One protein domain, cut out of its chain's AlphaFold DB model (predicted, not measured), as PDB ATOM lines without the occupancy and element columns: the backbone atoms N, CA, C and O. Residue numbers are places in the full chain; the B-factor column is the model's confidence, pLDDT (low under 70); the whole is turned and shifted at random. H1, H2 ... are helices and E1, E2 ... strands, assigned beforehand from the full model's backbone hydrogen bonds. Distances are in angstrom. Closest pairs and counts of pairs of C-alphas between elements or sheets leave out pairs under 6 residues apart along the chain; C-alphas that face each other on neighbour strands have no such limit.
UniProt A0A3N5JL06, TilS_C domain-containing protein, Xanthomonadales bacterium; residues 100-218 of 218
ATOM      1  N   SER A 100     243.598 234.102 184.442       97.19
ATOM      2  CA  SER A 100     242.324 233.477 184.835       97.19
ATOM      3  C   SER A 100     241.149 234.292 184.300       97.19
ATOM      4  O   SER A 100     241.107 235.497 184.536       97.19
ATOM      5  N   TRP A 101     240.171 233.647 183.666       97.06
ATOM      6  CA  TRP A 101     238.933 234.305 183.240       97.06
ATOM      7  C   TRP A 101     237.826 233.929 184.220       97.06
ATOM      8  O   TRP A 101     237.370 232.793 184.224       97.06
ATOM      9  N   ARG A 102     237.466 234.843 185.124       94.88
ATOM     10  CA  ARG A 102     236.529 234.549 186.229       94.88
ATOM     11  C   ARG A 102     235.203 235.285 186.122       94.88
ATOM     12  O   ARG A 102     234.220 234.856 186.710       94.88
ATOM     13  N   GLU A 103     235.191 236.394 185.401       93.81
ATOM     14  CA  GLU A 103     234.035 237.262 185.250       93.81
ATOM     15  C   GLU A 103     234.144 238.067 183.956       93.81
ATOM     16  O   GLU A 103     235.207 238.125 183.332       93.81
ATOM     17  N   GLY A 104     233.036 238.702 183.580       93.88
ATOM     18  CA  GLY A 104     232.962 239.552 182.401       93.88
ATOM     19  C   GLY A 104     232.909 238.775 181.086       93.88
ATOM     20  O   GLY A 104     233.315 237.620 180.980       93.88
ATOM     21  N   MET A 105     232.396 239.448 180.060       95.69
ATOM     22  CA  MET A 105     232.238 238.904 178.705       95.69
ATOM     23  C   MET A 105     233.439 239.214 177.797       95.69
ATOM     24  O   MET A 105     233.404 238.946 176.603       95.69
ATOM     25  N   ARG A 106     234.504 239.798 178.352       97.00
ATOM     26  CA  ARG A 106     235.718 240.178 177.629       97.00
ATOM     27  C   ARG A 106     236.942 239.927 178.497       97.00
ATOM     28  O   ARG A 106     236.934 240.294 179.671       97.00
ATOM     29  N   LEU A 107     237.989 239.375 177.895       97.69
ATOM     30  CA  LEU A 107     239.293 239.184 178.519       97.69
ATOM     31  C   LEU A 107     240.398 239.740 177.620       97.69
ATOM     32  O   LEU A 107     240.562 239.285 176.491       97.69
ATOM     33  N   GLU A 108     241.173 240.684 178.147       97.25
ATOM     34  CA  GLU A 108     242.350 241.239 177.474       97.25
ATOM     35  C   GLU A 108     243.569 240.321 177.676       97.25
ATOM     36  O   GLU A 108     243.842 239.866 178.788       97.25
ATOM     37  N   LEU A 109     244.302 240.050 176.596       94.94
ATOM     38  CA  LEU A 109     245.463 239.154 176.520       94.94
ATOM     39  C   LEU A 109     246.739 239.864 176.027       94.94
ATOM     40  O   LEU A 109     247.748 239.205 175.768       94.94
ATOM     41  N   GLY A 110     246.719 241.194 175.926       89.56
ATOM     42  CA  GLY A 110     247.877 242.013 175.560       89.56
ATOM     43  C   GLY A 110     248.090 242.174 174.052       89.56
ATOM     44  O   GLY A 110     247.284 241.730 173.245       89.56
ATOM     45  N   GLU A 111     249.204 242.812 173.688       83.62
ATOM     46  CA  GLU A 111     249.429 243.430 172.367       83.62
ATOM     47  C   GLU A 111     249.467 242.459 171.171       83.62
ATOM     48  O   GLU A 111     249.206 242.878 170.048       83.62
ATOM     49  N   ASP A 112     249.747 241.169 171.397       88.50
ATOM     50  CA  ASP A 112     249.782 240.159 170.327       88.50
ATOM     51  C   ASP A 112     248.499 239.322 170.306       88.50
ATOM     52  O   ASP A 112     247.759 239.281 169.319       88.50
ATOM     53  N   ALA A 113     248.229 238.640 171.425       92.38
ATOM     54  CA  ALA A 113     247.086 237.745 171.560       92.38
ATOM     55  C   ALA A 113     245.746 238.500 171.553       92.38
ATOM     56  O   ALA A 113     244.714 237.862 171.347       92.38
ATOM     57  N   GLY A 114     245.754 239.822 171.742       94.81
ATOM     58  CA  GLY A 114     244.586 240.690 171.667       94.81
ATOM     59  C   GLY A 114     243.585 240.372 172.766       94.81
ATOM     60  O   GLY A 114     243.906 240.492 173.945       94.81
ATOM     61  N   ARG A 115     242.377 239.939 172.407       97.25
ATOM     62  CA  ARG A 115     241.288 239.712 173.369       97.25
ATOM     63  C   ARG A 115     240.399 238.526 173.026       97.25
ATOM     64  O   ARG A 115     240.273 238.130 171.870       97.25
ATOM     65  N   LEU A 116     239.752 237.977 174.046       98.19
ATOM     66  CA  LEU A 116     238.678 236.995 173.914       98.19
ATOM     67  C   LEU A 116     237.350 237.613 174.321       98.19
ATOM     68  O   LEU A 116     237.291 238.417 175.254       98.19
ATOM     69  N   LEU A 117     236.291 237.213 173.628       97.75
ATOM     70  CA  LEU A 117     234.953 237.759 173.784       97.75
ATOM     71  C   LEU A 117     233.930 236.635 173.899       97.75
ATOM     72  O   LEU A 117     234.044 235.598 173.245       97.75
ATOM     73  N   LEU A 118     232.922 236.883 174.725       98.06
ATOM     74  CA  LEU A 118     231.672 236.146 174.744       98.06
ATOM     75  C   LEU A 118     230.565 237.085 174.276       98.06
ATOM     76  O   LEU A 118     230.353 238.141 174.870       98.06
ATOM     77  N   GLU A 119     229.860 236.708 173.221       97.00
ATOM     78  CA  GLU A 119     228.768 237.505 172.666       97.00
ATOM     79  C   GLU A 119     227.423 236.847 172.954       97.00
ATOM     80  O   GLU A 119     227.252 235.649 172.757       97.00
ATOM     81  N   GLY A 120     226.462 237.635 173.435       95.50
ATOM     82  CA  GLY A 120     225.126 237.175 173.803       95.50
ATOM     83  C   GLY A 120     224.699 237.706 175.170       95.50
ATOM     84  O   GLY A 120     225.145 238.768 175.612       95.50
ATOM     85  N   LYS A 121     223.787 236.996 175.840       93.19
ATOM     86  CA  LYS A 121     223.312 237.405 177.170       93.19
ATOM     87  C   LYS A 121     224.380 237.087 178.221       93.19
ATOM     88  O   LYS A 121     224.828 235.946 178.260       93.19
ATOM     89  N   PRO A 122     224.755 238.040 179.098       93.25
ATOM     90  CA  PRO A 122     225.759 237.789 180.125       93.25
ATOM     91  C   PRO A 122     225.450 236.538 180.952       93.25
ATOM     92  O   PRO A 122     224.369 236.423 181.529       93.25
ATOM     93  N   ALA A 123     226.420 235.628 181.026       92.50
ATOM     94  CA  ALA A 123     226.360 234.422 181.841       92.50
ATOM     95  C   ALA A 123     227.486 234.415 182.880       92.50
ATOM     96  O   ALA A 123     228.524 235.058 182.708       92.50
ATOM     97  N   ALA A 124     227.293 233.676 183.969       93.94
ATOM     98  CA  ALA A 124     228.355 233.473 184.944       93.94
ATOM     99  C   ALA A 124     229.446 232.576 184.340       93.94
ATOM    100  O   ALA A 124     229.162 231.455 183.916       93.94
ATOM    101  N   ILE A 125     230.690 233.061 184.320       94.75
ATOM    102  CA  ILE A 125     231.829 232.273 183.845       94.75
ATOM    103  C   ILE A 125     232.066 231.106 184.815       94.75
ATOM    104  O   ILE A 125     232.163 231.337 186.025       94.75
ATOM    105  N   PRO A 126     232.167 229.856 184.327       93.81
ATOM    106  CA  PRO A 126     232.468 228.722 185.183       93.81
ATOM    107  C   PRO A 126     233.807 228.899 185.913       93.81
ATOM    108  O   PRO A 126     234.770 229.413 185.334       93.81
ATOM    109  N   PRO A 127     233.925 228.426 187.165       94.12
ATOM    110  CA  PRO A 127     235.220 228.385 187.823       94.12
ATOM    111  C   PRO A 127     236.188 227.487 187.040       94.12
ATOM    112  O   PRO A 127     235.786 226.587 186.302       94.12
ATOM    113  N   GLY A 128     237.485 227.742 187.214       94.69
ATOM    114  CA  GLY A 128     238.539 226.935 186.595       94.69
ATOM    115  C   GLY A 128     238.876 227.311 185.153       94.69
ATOM    116  O   GLY A 128     239.740 226.660 184.563       94.69
ATOM    117  N   TRP A 129     238.254 228.355 184.594       97.81
ATOM    118  CA  TRP A 129     238.652 228.922 183.309       97.81
ATOM    119  C   TRP A 129     239.989 229.661 183.402       97.81
ATOM    120  O   TRP A 129     240.202 230.554 184.232       97.81
ATOM    121  N   ARG A 130     240.905 229.297 182.509       97.88
ATOM    122  CA  ARG A 130     242.218 229.920 182.367       97.88
ATOM    123  C   ARG A 130     242.591 230.008 180.902       97.88
ATOM    124  O   ARG A 130     242.415 229.056 180.155       97.88
ATOM    125  N   VAL A 131     243.146 231.139 180.504       98.12
ATOM    126  CA  VAL A 131     243.691 231.356 179.169       98.12
ATOM    127  C   VAL A 131     245.204 231.375 179.263       98.12
ATOM    128  O   VAL A 131     245.753 231.867 180.246       98.12
ATOM    129  N   ARG A 132     245.872 230.771 178.284       97.19
ATOM    130  CA  ARG A 132     247.333 230.644 178.240       97.19
ATOM    131  C   ARG A 132     247.825 230.294 176.840       97.19
ATOM    132  O   ARG A 132     247.069 229.797 176.005       97.19
ATOM    133  N   ALA A 133     249.130 230.410 176.626       96.31
ATOM    134  CA  ALA A 133     249.798 229.767 175.503       96.31
ATOM    135  C   ALA A 133     249.673 228.232 175.549       96.31
ATOM    136  O   ALA A 133     249.496 227.606 176.599       96.31
ATOM    137  N   ARG A 134     249.811 227.593 174.384       94.75
ATOM    138  CA  ARG A 134     249.882 226.127 174.278       94.75
ATOM    139  C   ARG A 134     251.075 225.543 175.050       94.75
ATOM    140  O   ARG A 134     252.159 226.122 175.066       94.75
ATOM    141  N   ARG A 135     250.927 224.320 175.561       95.25
ATOM    142  CA  ARG A 135     252.011 223.528 176.164       95.25
ATOM    143  C   ARG A 135     252.265 222.240 175.363       95.25
ATOM    144  O   ARG A 135     251.372 221.742 174.662       95.25
ATOM    145  N   PRO A 136     253.497 221.696 175.364       93.38
ATOM    146  CA  PRO A 136     253.759 220.371 174.812       93.38
ATOM    147  C   PRO A 136     252.894 219.311 175.502       93.38
ATOM    148  O   PRO A 136     252.731 219.333 176.714       93.38
ATOM    149  N   GLY A 137     252.337 218.380 174.730       93.94
ATOM    150  CA  GLY A 137     251.505 217.301 175.272       93.94
ATOM    151  C   GLY A 137     250.037 217.659 175.507       93.94
ATOM    152  O   GLY A 137     249.246 216.728 175.619       93.94
ATOM    153  N   ASP A 138     249.655 218.943 175.481       96.62
ATOM    154  CA  ASP A 138     248.255 219.368 175.609       96.62
ATOM    155  C   ASP A 138     247.338 218.604 174.649       96.62
ATOM    156  O   ASP A 138     247.677 218.396 173.472       96.62
ATOM    157  N   ARG A 139     246.148 218.240 175.134       97.50
ATOM    158  CA  ARG A 139     245.146 217.510 174.358       97.50
ATOM    159  C   ARG A 139     243.755 218.085 174.554       97.50
ATOM    160  O   ARG A 139     243.417 218.526 175.642       97.50
ATOM    161  N   MET A 140     242.936 217.995 173.513       96.88
ATOM    162  CA  MET A 140     241.545 218.448 173.515       96.88
ATOM    163  C   MET A 140     240.647 217.397 172.853       96.88
ATOM    164  O   MET A 140     241.104 216.629 172.001       96.88
ATOM    165  N   ARG A 141     239.371 217.350 173.258       96.06
ATOM    166  CA  ARG A 141     238.312 216.547 172.622       96.06
ATOM    167  C   ARG A 141     237.251 217.465 172.021       96.06
ATOM    168  O   ARG A 141     236.649 218.260 172.745       96.06
ATOM    169  N   LEU A 142     236.979 217.306 170.727       95.75
ATOM    170  CA  LEU A 142     235.963 218.098 170.012       95.75
ATOM    171  C   LEU A 142     234.534 217.598 170.227       95.75
ATOM    172  O   LEU A 142     233.597 218.384 170.149       95.75
ATOM    173  N   TRP A 143     234.384 216.310 170.527       95.44
ATOM    174  CA  TRP A 143     233.106 215.632 170.744       95.44
ATOM    175  C   TRP A 143     233.172 214.855 172.066       95.44
ATOM    176  O   TRP A 143     234.278 214.417 172.405       95.44
ATOM    177  N   PRO A 144     232.050 214.665 172.791       92.81
ATOM    178  CA  PRO A 144     232.039 213.967 174.083       92.81
ATOM    179  C   PRO A 144     232.719 212.590 174.021       92.81
ATOM    180  O   PRO A 144     233.706 212.351 174.717       92.81
ATOM    181  N   ASP A 145     232.308 211.757 173.062       92.94
ATOM    182  CA  ASP A 145     232.858 210.408 172.846       92.94
ATOM    183  C   ASP A 145     233.950 210.369 171.766       92.94
ATOM    184  O   ASP A 145     234.370 209.317 171.284       92.94
ATOM    185  N   GLY A 146     234.430 211.545 171.356       92.00
ATOM    186  CA  GLY A 146     235.441 211.678 170.321       92.00
ATOM    187  C   GLY A 146     236.857 211.356 170.812       92.00
ATOM    188  O   GLY A 146     237.157 211.410 172.014       92.00
ATOM    189  N   PRO A 147     237.789 211.102 169.874       94.19
ATOM    190  CA  PRO A 147     239.189 210.937 170.218       94.19
ATOM    191  C   PRO A 147     239.756 212.238 170.794       94.19
ATOM    192  O   PRO A 147     239.570 213.326 170.244       94.19
ATOM    193  N   SER A 148     240.524 212.115 171.875       95.88
ATOM    194  CA  SER A 148     241.391 213.195 172.345       95.88
ATOM    195  C   SER A 148     242.596 213.292 171.415       95.88
ATOM    196  O   SER A 148     243.304 212.298 171.249       95.88
ATOM    197  N   ARG A 149     242.864 214.459 170.820       96.81
ATOM    198  CA  ARG A 149     244.061 214.688 169.989       96.81
ATOM    199  C   ARG A 149     244.931 215.782 170.587       96.81
ATOM    200  O   ARG A 149     244.460 216.628 171.343       96.81
ATOM    201  N   THR A 150     246.222 215.743 170.268       97.38
ATOM    202  CA  THR A 150     247.169 216.750 170.753       97.38
ATOM    203  C   THR A 150     246.904 218.100 170.092       97.38
ATOM    204  O   THR A 150     246.543 218.153 168.917       97.38
ATOM    205  N   LEU A 151     247.168 219.208 170.785       96.81
ATOM    206  CA  LEU A 151     247.061 220.532 170.158       96.81
ATOM    207  C   LEU A 151     248.040 220.672 168.989       96.81
ATOM    208  O   LEU A 151     247.716 221.287 167.980       96.81
ATOM    209  N   LYS A 152     249.213 220.018 169.067       95.06
ATOM    210  CA  LYS A 152     250.151 219.908 167.936       95.06
ATOM    211  C   LYS A 152     249.452 219.394 166.676       95.06
ATOM    212  O   LYS A 152     249.683 219.963 165.616       95.06
ATOM    213  N   HIS A 153     248.632 218.351 166.801       95.50
ATOM    214  CA  HIS A 153     247.898 217.787 165.675       95.50
ATOM    215  C   HIS A 153     246.924 218.807 165.075       95.50
ATOM    216  O   HIS A 153     246.963 219.015 163.869       95.50
ATOM    217  N   TYR A 154     246.135 219.500 165.902       95.25
ATOM    218  CA  TYR A 154     245.200 220.528 165.425       95.25
ATOM    219  C   TYR A 154     245.910 221.694 164.724       95.25
ATOM    220  O   TYR A 154     245.520 222.087 163.630       95.25
ATOM    221  N   PHE A 155     247.011 222.202 165.287       94.44
ATOM    222  CA  PHE A 155     247.795 223.248 164.621       94.44
ATOM    223  C   PHE A 155     248.418 222.782 163.298       94.44
ATOM    224  O   PHE A 155     248.608 223.589 162.393       94.44
ATOM    225  N   GLN A 156     248.783 221.501 163.186       92.50
ATOM    226  CA  GLN A 156     249.325 220.937 161.948       92.50
ATOM    227  C   GLN A 156     248.243 220.745 160.885       92.50
ATOM    228  O   GLN A 156     248.488 221.098 159.737       92.50
ATOM    229  N   SER A 157     247.064 220.229 161.248       92.31
ATOM    230  CA  SER A 157     245.952 220.055 160.303       92.31
ATOM    231  C   SER A 157     245.437 221.386 159.761       92.31
ATOM    232  O   SER A 157     244.961 221.442 158.638       92.31
ATOM    233  N   ALA A 158     245.559 222.445 160.560       91.75
ATOM    234  CA  ALA A 158     245.218 223.811 160.188       91.75
ATOM    235  C   ALA A 158     246.352 224.553 159.451       91.75
ATOM    236  O   ALA A 158     246.230 225.745 159.189       91.75
ATOM    237  N   SER A 159     247.484 223.890 159.171       90.56
ATOM    238  CA  SER A 159     248.656 224.500 158.525       90.56
ATOM    239  C   SER A 159     249.112 225.808 159.189       90.56
ATOM    240  O   SER A 159     249.558 226.735 158.518       90.56
ATOM    241  N   ILE A 160     249.043 225.879 160.522       91.06
ATOM    242  CA  ILE A 160     249.470 227.060 161.282       91.06
ATOM    243  C   ILE A 160     250.991 226.999 161.498       91.06
ATOM    244  O   ILE A 160     251.471 226.021 162.102       91.06
ATOM    245  N   PRO A 161     251.759 228.030 161.092       89.81
ATOM    246  CA  PRO A 161     253.205 228.085 161.292       89.81
ATOM    247  C   PRO A 161     253.625 227.905 162.761       89.81
ATOM    248  O   PRO A 161     253.036 228.532 163.643       89.81
ATOM    249  N   PRO A 162     254.647 227.078 163.075       89.62
ATOM    250  CA  PRO A 162     255.053 226.772 164.448       89.62
ATOM    251  C   PRO A 162     255.317 227.978 165.349       89.62
ATOM    252  O   PRO A 162     254.969 227.912 166.526       89.62
ATOM    253  N   TRP A 163     255.891 229.053 164.806       88.06
ATOM    254  CA  TRP A 163     256.242 230.265 165.553       88.06
ATOM    255  C   TRP A 163     255.032 231.114 165.964       88.06
ATOM    256  O   TRP A 163     255.145 231.886 166.904       88.06
ATOM    257  N   LEU A 164     253.875 230.939 165.317       90.12
ATOM    258  CA  LEU A 164     252.635 231.651 165.658       90.12
ATOM    259  C   LEU A 164     251.823 230.927 166.735       90.12
ATOM    260  O   LEU A 164     250.986 231.516 167.411       90.12
ATOM    261  N   ARG A 165     252.060 229.622 166.917       92.69
ATOM    262  CA  ARG A 165     251.196 228.765 167.743       92.69
ATOM    263  C   ARG A 165     251.204 229.136 169.224       92.69
ATOM    264  O   ARG A 165     250.273 228.754 169.920       92.69
ATOM    265  N   SER A 166     252.257 229.788 169.720       92.44
ATOM    266  CA  SER A 166     252.330 230.273 171.104       92.44
ATOM    267  C   SER A 166     251.501 231.533 171.340       92.44
ATOM    268  O   SER A 166     251.070 231.736 172.470       92.44
ATOM    269  N   GLY A 167     251.259 232.344 170.305       92.88
ATOM    270  CA  GLY A 167     250.420 233.543 170.385       92.88
ATOM    271  C   GLY A 167     248.918 233.243 170.323       92.88
ATOM    272  O   GLY A 167     248.112 234.051 170.766       92.88
ATOM    273  N   ILE A 168     248.529 232.062 169.826       95.31
ATOM    274  CA  ILE A 168     247.122 231.641 169.781       95.31
ATOM    275  C   ILE A 168     246.663 231.233 171.192       95.31
ATOM    276  O   ILE A 168     247.267 230.322 171.776       95.31
ATOM    277  N   PRO A 169     245.593 231.844 171.735       97.06
ATOM    278  CA  PRO A 169     245.114 231.539 173.073       97.06
ATOM    279  C   PRO A 169     244.524 230.136 173.151       97.06
ATOM    280  O   PRO A 169     243.764 229.698 172.285       97.06
ATOM    281  N   VAL A 170     244.854 229.440 174.233       98.19
ATOM    282  CA  VAL A 170     244.209 228.193 174.634       98.19
ATOM    283  C   VAL A 170     243.346 228.492 175.846       98.19
ATOM    284  O   VAL A 170     243.883 228.840 176.899       98.19
ATOM    285  N   LEU A 171     242.027 228.340 175.707       98.50
ATOM    286  CA  LEU A 171     241.135 228.322 176.863       98.50
ATOM    287  C   LEU A 171     241.177 226.929 177.482       98.50
ATOM    288  O   LEU A 171     240.996 225.917 176.804       98.50
ATOM    289  N   GLU A 172     241.413 226.889 178.778       97.81
ATOM    290  CA  GLU A 172     241.468 225.714 179.625       97.81
ATOM    291  C   GLU A 172     240.332 225.786 180.644       97.81
ATOM    292  O   GLU A 172     240.072 226.849 181.199       97.81
ATOM    293  N   TRP A 173     239.671 224.660 180.899       97.69
ATOM    294  CA  TRP A 173     238.646 224.517 181.926       97.69
ATOM    295  C   TRP A 173     239.026 223.358 182.846       97.69
ATOM    296  O   TRP A 173     239.052 222.203 182.415       97.69
ATOM    297  N   ASP A 174     239.337 223.673 184.106       96.44
ATOM    298  CA  ASP A 174     239.786 222.715 185.128       96.44
ATOM    299  C   ASP A 174     241.032 221.922 184.693       96.44
ATOM    300  O   ASP A 174     241.104 220.703 184.837       96.44
ATOM    301  N   GLY A 175     242.022 222.597 184.100       95.50
ATOM    302  CA  GLY A 175     243.248 221.940 183.632       95.50
ATOM    303  C   GLY A 175     243.146 221.293 182.247       95.50
ATOM    304  O   GLY A 175     244.149 220.795 181.733       95.50
ATOM    305  N   VAL A 176     241.967 221.291 181.614       96.56
ATOM    306  CA  VAL A 176     241.750 220.654 180.306       96.56
ATOM    307  C   VAL A 176     241.538 221.705 179.211       96.56
ATOM    308  O   VAL A 176     240.619 222.511 179.330       96.56
ATOM    309  N   PRO A 177     242.316 221.697 178.112       98.12
ATOM    310  CA  PRO A 177     242.054 222.542 176.948       98.12
ATOM    311  C   PRO A 177     240.646 222.338 176.375       98.12
ATOM    312  O   PRO A 177     240.251 221.212 176.053       98.12
ATOM    313  N   VAL A 178     239.916 223.437 176.201       98.06
ATOM    314  CA  VAL A 178     238.553 223.478 175.657       98.06
ATOM    315  C   VAL A 178     238.378 224.437 174.475       98.06
ATOM    316  O   VAL A 178     237.323 224.395 173.851       98.06
ATOM    317  N   ALA A 179     239.379 225.244 174.112       98.12
ATOM    318  CA  ALA A 179     239.407 225.960 172.831       98.12
ATOM    319  C   ALA A 179     240.831 226.313 172.366       98.12
ATOM    320  O   ALA A 179     241.758 226.387 173.175       98.12
ATOM    321  N   LEU A 180     240.986 226.530 171.057       97.19
ATOM    322  CA  LEU A 180     242.171 227.091 170.398       97.19
ATOM    323  C   LEU A 180     241.746 228.298 169.561       97.19
ATOM    324  O   LEU A 180     241.117 228.105 168.519       97.19
ATOM    325  N   GLY A 181     242.080 229.520 169.987       96.25
ATOM    326  CA  GLY A 181     241.415 230.704 169.433       96.25
ATOM    327  C   GLY A 181     239.900 230.485 169.445       96.25
ATOM    328  O   GLY A 181     239.389 229.799 170.327       96.25
ATOM    329  N   ASP A 182     239.207 230.973 168.426       96.62
ATOM    330  CA  ASP A 182     237.771 230.763 168.206       96.62
ATOM    331  C   ASP A 182     237.434 229.755 167.092       96.62
ATOM    332  O   ASP A 182     236.289 229.335 166.958       96.62
ATOM    333  N   TRP A 183     238.423 229.296 166.322       95.00
ATOM    334  CA  TRP A 183     238.208 228.375 165.196       95.00
ATOM    335  C   TRP A 183     238.019 226.908 165.619       95.00
ATOM    336  O   TRP A 183     237.463 226.105 164.867       95.00
ATOM    337  N   MET A 184     238.486 226.519 166.811       95.69
ATOM    338  CA  MET A 184     238.381 225.139 167.290       95.69
ATOM    339  C   MET A 184     237.936 225.080 168.747       95.69
ATOM    340  O   MET A 184     238.716 225.344 169.660       95.69
ATOM    341  N   LEU A 185     236.691 224.649 168.958       97.50
ATOM    342  CA  LEU A 185     236.071 224.552 170.278       97.50
ATOM    343  C   LEU A 185     235.883 223.083 170.681       97.50
ATOM    344  O   LEU A 185     235.373 222.263 169.914       97.50
ATOM    345  N   GLY A 186     236.287 222.754 171.902       97.56
ATOM    346  CA  GLY A 186     236.046 221.466 172.535       97.56
ATOM    347  C   GLY A 186     234.580 221.291 172.934       97.56
ATOM    348  O   GLY A 186     233.867 222.262 173.187       97.56
ATOM    349  N   HIS A 187     234.135 220.038 173.039       97.19
ATOM    350  CA  HIS A 187     232.731 219.704 173.324       97.19
ATOM    351  C   HIS A 187     232.184 220.376 174.593       97.19
ATOM    352  O   HIS A 187     231.058 220.858 174.590       97.19
ATOM    353  N   ARG A 188     232.993 220.436 175.659       96.75
ATOM    354  CA  ARG A 188     232.591 220.978 176.963       96.75
ATOM    355  C   ARG A 188     232.295 222.480 176.889       96.75
ATOM    356  O   ARG A 188     231.287 222.925 177.423       96.75
ATOM    357  N   LEU A 189     233.129 223.240 176.172       97.81
ATOM    358  CA  LEU A 189     232.883 224.661 175.920       97.81
ATOM    359  C   LEU A 189     231.686 224.861 174.986       97.81
ATOM    360  O   LEU A 189     230.836 225.691 175.277       97.81
ATOM    361  N   ARG A 190     231.580 224.077 173.904       97.69
ATOM    362  CA  ARG A 190     230.441 224.155 172.969       97.69
ATOM    363  C   ARG A 190     229.095 223.940 173.662       97.69
ATOM    364  O   ARG A 190     228.168 224.691 173.395       97.69
ATOM    365  N   ALA A 191     228.997 222.934 174.533       97.31
ATOM    366  CA  ALA A 191     227.778 222.657 175.289       97.31
ATOM    367  C   ALA A 191     227.399 223.843 176.187       97.31
ATOM    368  O   ALA A 191     226.278 224.334 176.109       97.31
ATOM    369  N   TRP A 192     228.363 224.366 176.950       97.56
ATOM    370  CA  TRP A 192     228.133 225.517 177.822       97.56
ATOM    371  C   TRP A 192     227.732 226.780 177.043       97.56
ATOM    372  O   TRP A 192     226.796 227.472 177.440       97.56
ATOM    373  N   LEU A 193     228.391 227.066 175.916       97.88
ATOM    374  CA  LEU A 193     228.039 228.190 175.041       97.88
ATOM    375  C   LEU A 193     226.604 228.059 174.514       97.88
ATOM    376  O   LEU A 193     225.836 229.014 174.587       97.88
ATOM    377  N   LEU A 194     226.215 226.864 174.053       97.38
ATOM    378  CA  LEU A 194     224.870 226.592 173.543       97.38
ATOM    379  C   LEU A 194     223.795 226.757 174.626       97.38
ATOM    380  O   LEU A 194     222.780 227.403 174.382       97.38
ATOM    381  N   GLU A 195     224.024 226.206 175.818       97.25
ATOM    382  CA  GLU A 195     223.102 226.305 176.960       97.25
ATOM    383  C   GLU A 195     222.857 227.756 177.394       97.25
ATOM    384  O   GLU A 195     221.760 228.093 177.838       97.25
ATOM    385  N   ASN A 196     223.862 228.621 177.239       97.12
ATOM    386  CA  ASN A 196     223.788 230.030 177.622       97.12
ATOM    387  C   ASN A 196     223.462 230.969 176.447       97.12
ATOM    388  O   ASN A 196     223.327 232.174 176.654       97.12
ATOM    389  N   GLY A 197     223.309 230.443 175.226       97.12
ATOM    390  CA  GLY A 197     223.078 231.249 174.024       97.12
ATOM    391  C   GLY A 197     224.206 232.251 173.762       97.12
ATOM    392  O   GLY A 197     223.933 233.418 173.481       97.12
ATOM    393  N   LEU A 198     225.452 231.799 173.924       97.88
ATOM    394  CA  LEU A 198     226.666 232.591 173.774       97.88
ATOM    395  C   LEU A 198     227.486 232.145 172.561       97.88
ATOM    396  O   LEU A 198     227.580 230.956 172.258       97.88
ATOM    397  N   GLU A 199     228.161 233.097 171.934       97.62
ATOM    398  CA  GLU A 199     229.225 232.863 170.960       97.62
ATOM    399  C   GLU A 199     230.582 233.208 171.570       97.62
ATOM    400  O   GLU A 199     230.678 234.044 172.465       97.62
ATOM    401  N   TYR A 200     231.639 232.543 171.106       97.88
ATOM    402  CA  TYR A 200     232.999 232.737 171.596       97.88
ATOM    403  C   TYR A 200     233.885 233.209 170.452       97.88
ATOM    404  O   TYR A 200     234.022 232.502 169.453       97.88
ATOM    405  N   HIS A 201     234.523 234.363 170.631       97.62
ATOM    406  CA  HIS A 201     235.344 234.999 169.605       97.62
ATOM    407  C   HIS A 201     236.736 235.327 170.125       97.62
ATOM    408  O   HIS A 201     236.944 235.599 171.311       97.62
ATOM    409  N   TRP A 202     237.697 235.323 169.210       97.75
ATOM    410  CA  TRP A 202     239.064 235.745 169.467       97.75
ATOM    411  C   TRP A 202     239.433 236.887 168.531       97.75
ATOM    412  O   TRP A 202     239.318 236.759 167.323       97.75
ATOM    413  N   GLU A 203     239.914 237.997 169.066       96.75
ATOM    414  CA  GLU A 203     240.338 239.150 168.278       96.75
ATOM    415  C   GLU A 203     241.816 239.422 168.563       96.75
ATOM    416  O   GLU A 203     242.120 240.103 169.542       96.75
ATOM    417  N   PRO A 204     242.746 238.852 167.774       94.44
ATOM    418  CA  PRO A 204     244.168 239.159 167.897       94.44
ATOM    419  C   PRO A 204     244.464 240.594 167.464       94.44
ATOM    420  O   PRO A 204     243.918 241.068 166.465       94.44
ATOM    421  N   ASP A 205     245.395 241.233 168.165       91.81
ATOM    422  CA  ASP A 205     245.896 242.561 167.804       91.81
ATOM    423  C   ASP A 205     247.134 242.465 166.887       91.81
ATOM    424  O   ASP A 205     247.355 243.348 166.050       91.81
ATOM    425  N   ASP A 206     247.892 241.357 166.935       89.62
ATOM    426  CA  ASP A 206     248.937 241.097 165.942       89.62
ATOM    427  C   ASP A 206     248.335 240.804 164.559       89.62
ATOM    428  O   ASP A 206     247.506 239.910 164.363       89.62
ATOM    429  N   SER A 207     248.829 241.526 163.557       88.62
ATOM    430  CA  SER A 207     248.338 241.442 162.180       88.62
ATOM    431  C   SER A 207     248.513 240.056 161.539       88.62
ATOM    432  O   SER A 207     247.707 239.665 160.690       88.62
ATOM    433  N   VAL A 208     249.531 239.288 161.941       89.50
ATOM    434  CA  VAL A 208     249.810 237.957 161.385       89.50
ATOM    435  C   VAL A 208     248.897 236.921 162.026       89.50
ATOM    436  O   VAL A 208     248.326 236.096 161.313       89.50
ATOM    437  N   LEU A 209     248.689 236.993 163.344       90.81
ATOM    438  CA  LEU A 209     247.683 236.200 164.050       90.81
ATOM    439  C   LEU A 209     246.268 236.511 163.546       90.81
ATOM    440  O   LEU A 209     245.506 235.578 163.291       90.81
ATOM    441  N   ALA A 210     245.941 237.785 163.309       91.38
ATOM    442  CA  ALA A 210     244.679 238.199 162.695       91.38
ATOM    443  C   ALA A 210     244.498 237.588 161.309       91.38
ATOM    444  O   ALA A 210     243.418 237.084 160.986       91.38
ATOM    445  N   ARG A 211     245.567 237.550 160.505       89.75
ATOM    446  CA  ARG A 211     245.501 236.886 159.208       89.75
ATOM    447  C   ARG A 211     245.322 235.374 159.332       89.75
ATOM    448  O   ARG A 211     244.502 234.809 158.615       89.75
ATOM    449  N   VAL A 212     246.049 234.720 160.237       90.31
ATOM    450  CA  VAL A 212     245.875 233.283 160.494       90.31
ATOM    451  C   VAL A 212     244.441 232.981 160.909       90.31
ATOM    452  O   VAL A 212     243.840 232.071 160.353       90.31
ATOM    453  N   ARG A 213     243.863 233.759 161.828       92.94
ATOM    454  CA  ARG A 213     242.460 233.611 162.224       92.94
ATOM    455  C   ARG A 213     241.519 233.723 161.021       92.94
ATOM    456  O   ARG A 213     240.670 232.857 160.845       92.94
ATOM    457  N   ALA A 214     241.694 234.741 160.178       90.38
ATOM    458  CA  ALA A 214     240.855 234.939 158.997       90.38
ATOM    459  C   ALA A 214     240.957 233.783 157.981       90.38
ATOM    460  O   ALA A 214     239.958 233.433 157.359       90.38
ATOM    461  N   ASP A 215     242.138 233.175 157.819       88.25
ATOM    462  CA  ASP A 215     242.325 231.988 156.970       88.25
ATOM    463  C   ASP A 215     241.600 230.747 157.548       88.25
ATOM    464  O   ASP A 215     241.195 229.880 156.782       88.25
ATOM    465  N   LEU A 216     241.413 230.661 158.874       87.69
ATOM    466  CA  LEU A 216     240.760 229.532 159.562       87.69
ATOM    467  C   LEU A 216     239.228 229.620 159.600       87.69
ATOM    468  O   LEU A 216     238.576 228.631 159.928       87.69
ATOM    469  N   GLN A 217     238.663 230.792 159.305       82.25
ATOM    470  CA  GLN A 217     237.215 231.035 159.270       82.25
ATOM    471  C   GLN A 217     236.592 230.828 157.875       82.25
ATOM    472  O   GLN A 217     235.380 230.972 157.729       82.25
ATOM    473  N   ARG A 218     237.407 230.525 156.857       74.12
ATOM    474  CA  ARG A 218     236.973 230.250 155.477       74.12
ATOM    475  C   ARG A 218     236.713 228.766 155.260       74.12
ATOM    476  O   ARG A 218     235.766 228.466 154.504       74.12
TER     477      ARG A 218
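AT A GLANCE: This is residues 100 to 218 of the 218 residues of the protein "TilS_C domain-containing protein" of Xanthomonadales bacterium (UniProt A0A3N5JL06). Three small antiparallel sheets follow one another through a rounded, compact body: E3 E6 E7 in the middle, E1 E2 E8 at one end and the hairpin E4 E5 at the other. H3 bridges the middle sheet and E1 E2 E8, while H1 and H4 lie at the E1 E2 E8 end and H2 near E4. The 119 printed residues have four named helices and eight named strands, in the order E1 H1 E2 E3 E4 E5 H2 E6 E7 H3 E8 H4, a mixed class of helices and strands. The radius of gyration of the C-alphas is 13.4 A, and the C-alphas span 35 by 34 by 26 A.

IN THESE COORDINATES: E1 is residues 106 to 108, beginning at C-alpha 106 (235.718, 240.178, 177.629). H1 is residues 110 to 113, and E2 is 115 to 120, 16.4 A long. E3 is residues 129 to 132, E4 139 to 141 and E5 148 to 150. H2 is residues 151 to 157, E6 170 to 173 and E7 176 to 180, 11.8 A long. H3, residues 187 to 196, is 14.3 A long. E8, residues 198 to 203, is 16.1 A long. H4, residues 207 to 216, is 14.4 A long and ends at C-alpha 216 (240.760, 229.532, 159.562).

HOW THE PARTS SIT: Inner strand E2 is antiparallel to E1, with N 107 and O 116 2.9 A apart, and to E8, with N 117 and O 201 2.9 A apart; both pairs are within hydrogen-bond range. In the next sheet E6 is the inner strand: N 130 of E3 and O 172 are 2.9 A apart, and N 173 and O 176 of its hairpin with E7 are 2.8 A apart. In the hairpin E4 and E5, N 140 and O 149 are 3.0 A apart. The closest C-alphas of E4 and E7 are those of Met 140 and Pro 177, 5.4 A. H3 is on the sheet E3 E6 E7 and stands up from it at 44 degrees; its closest C-alpha to E7 is Leu 189, 5.8 A from that of Val 178. H3 is also on E1 E2 E8, at a height over the sheet of 5.9 A. H2 only grazes E3 E6 E7, and H4 only grazes E1 E2 E8. H1 and H4 are close but not clearly touching, with the C-alphas of Ala 113 and Leu 209 7.7 A apart. E2 and E6 are apart, as are E7 and E8. H2, H3 and H4 have every O i to N i+4 pair within hydrogen-bond range; H1 is too short for one.

THE WHOLE: The two C-alphas farthest apart are those of Glu 111 and Asp 145, 36.9 A. The link from H2 to E6, residues 158 to 169, is long. The printed part has no cut and ends at residue 218, the chain's last. Its mean pLDDT is 94.5, and no printed residue is under 70.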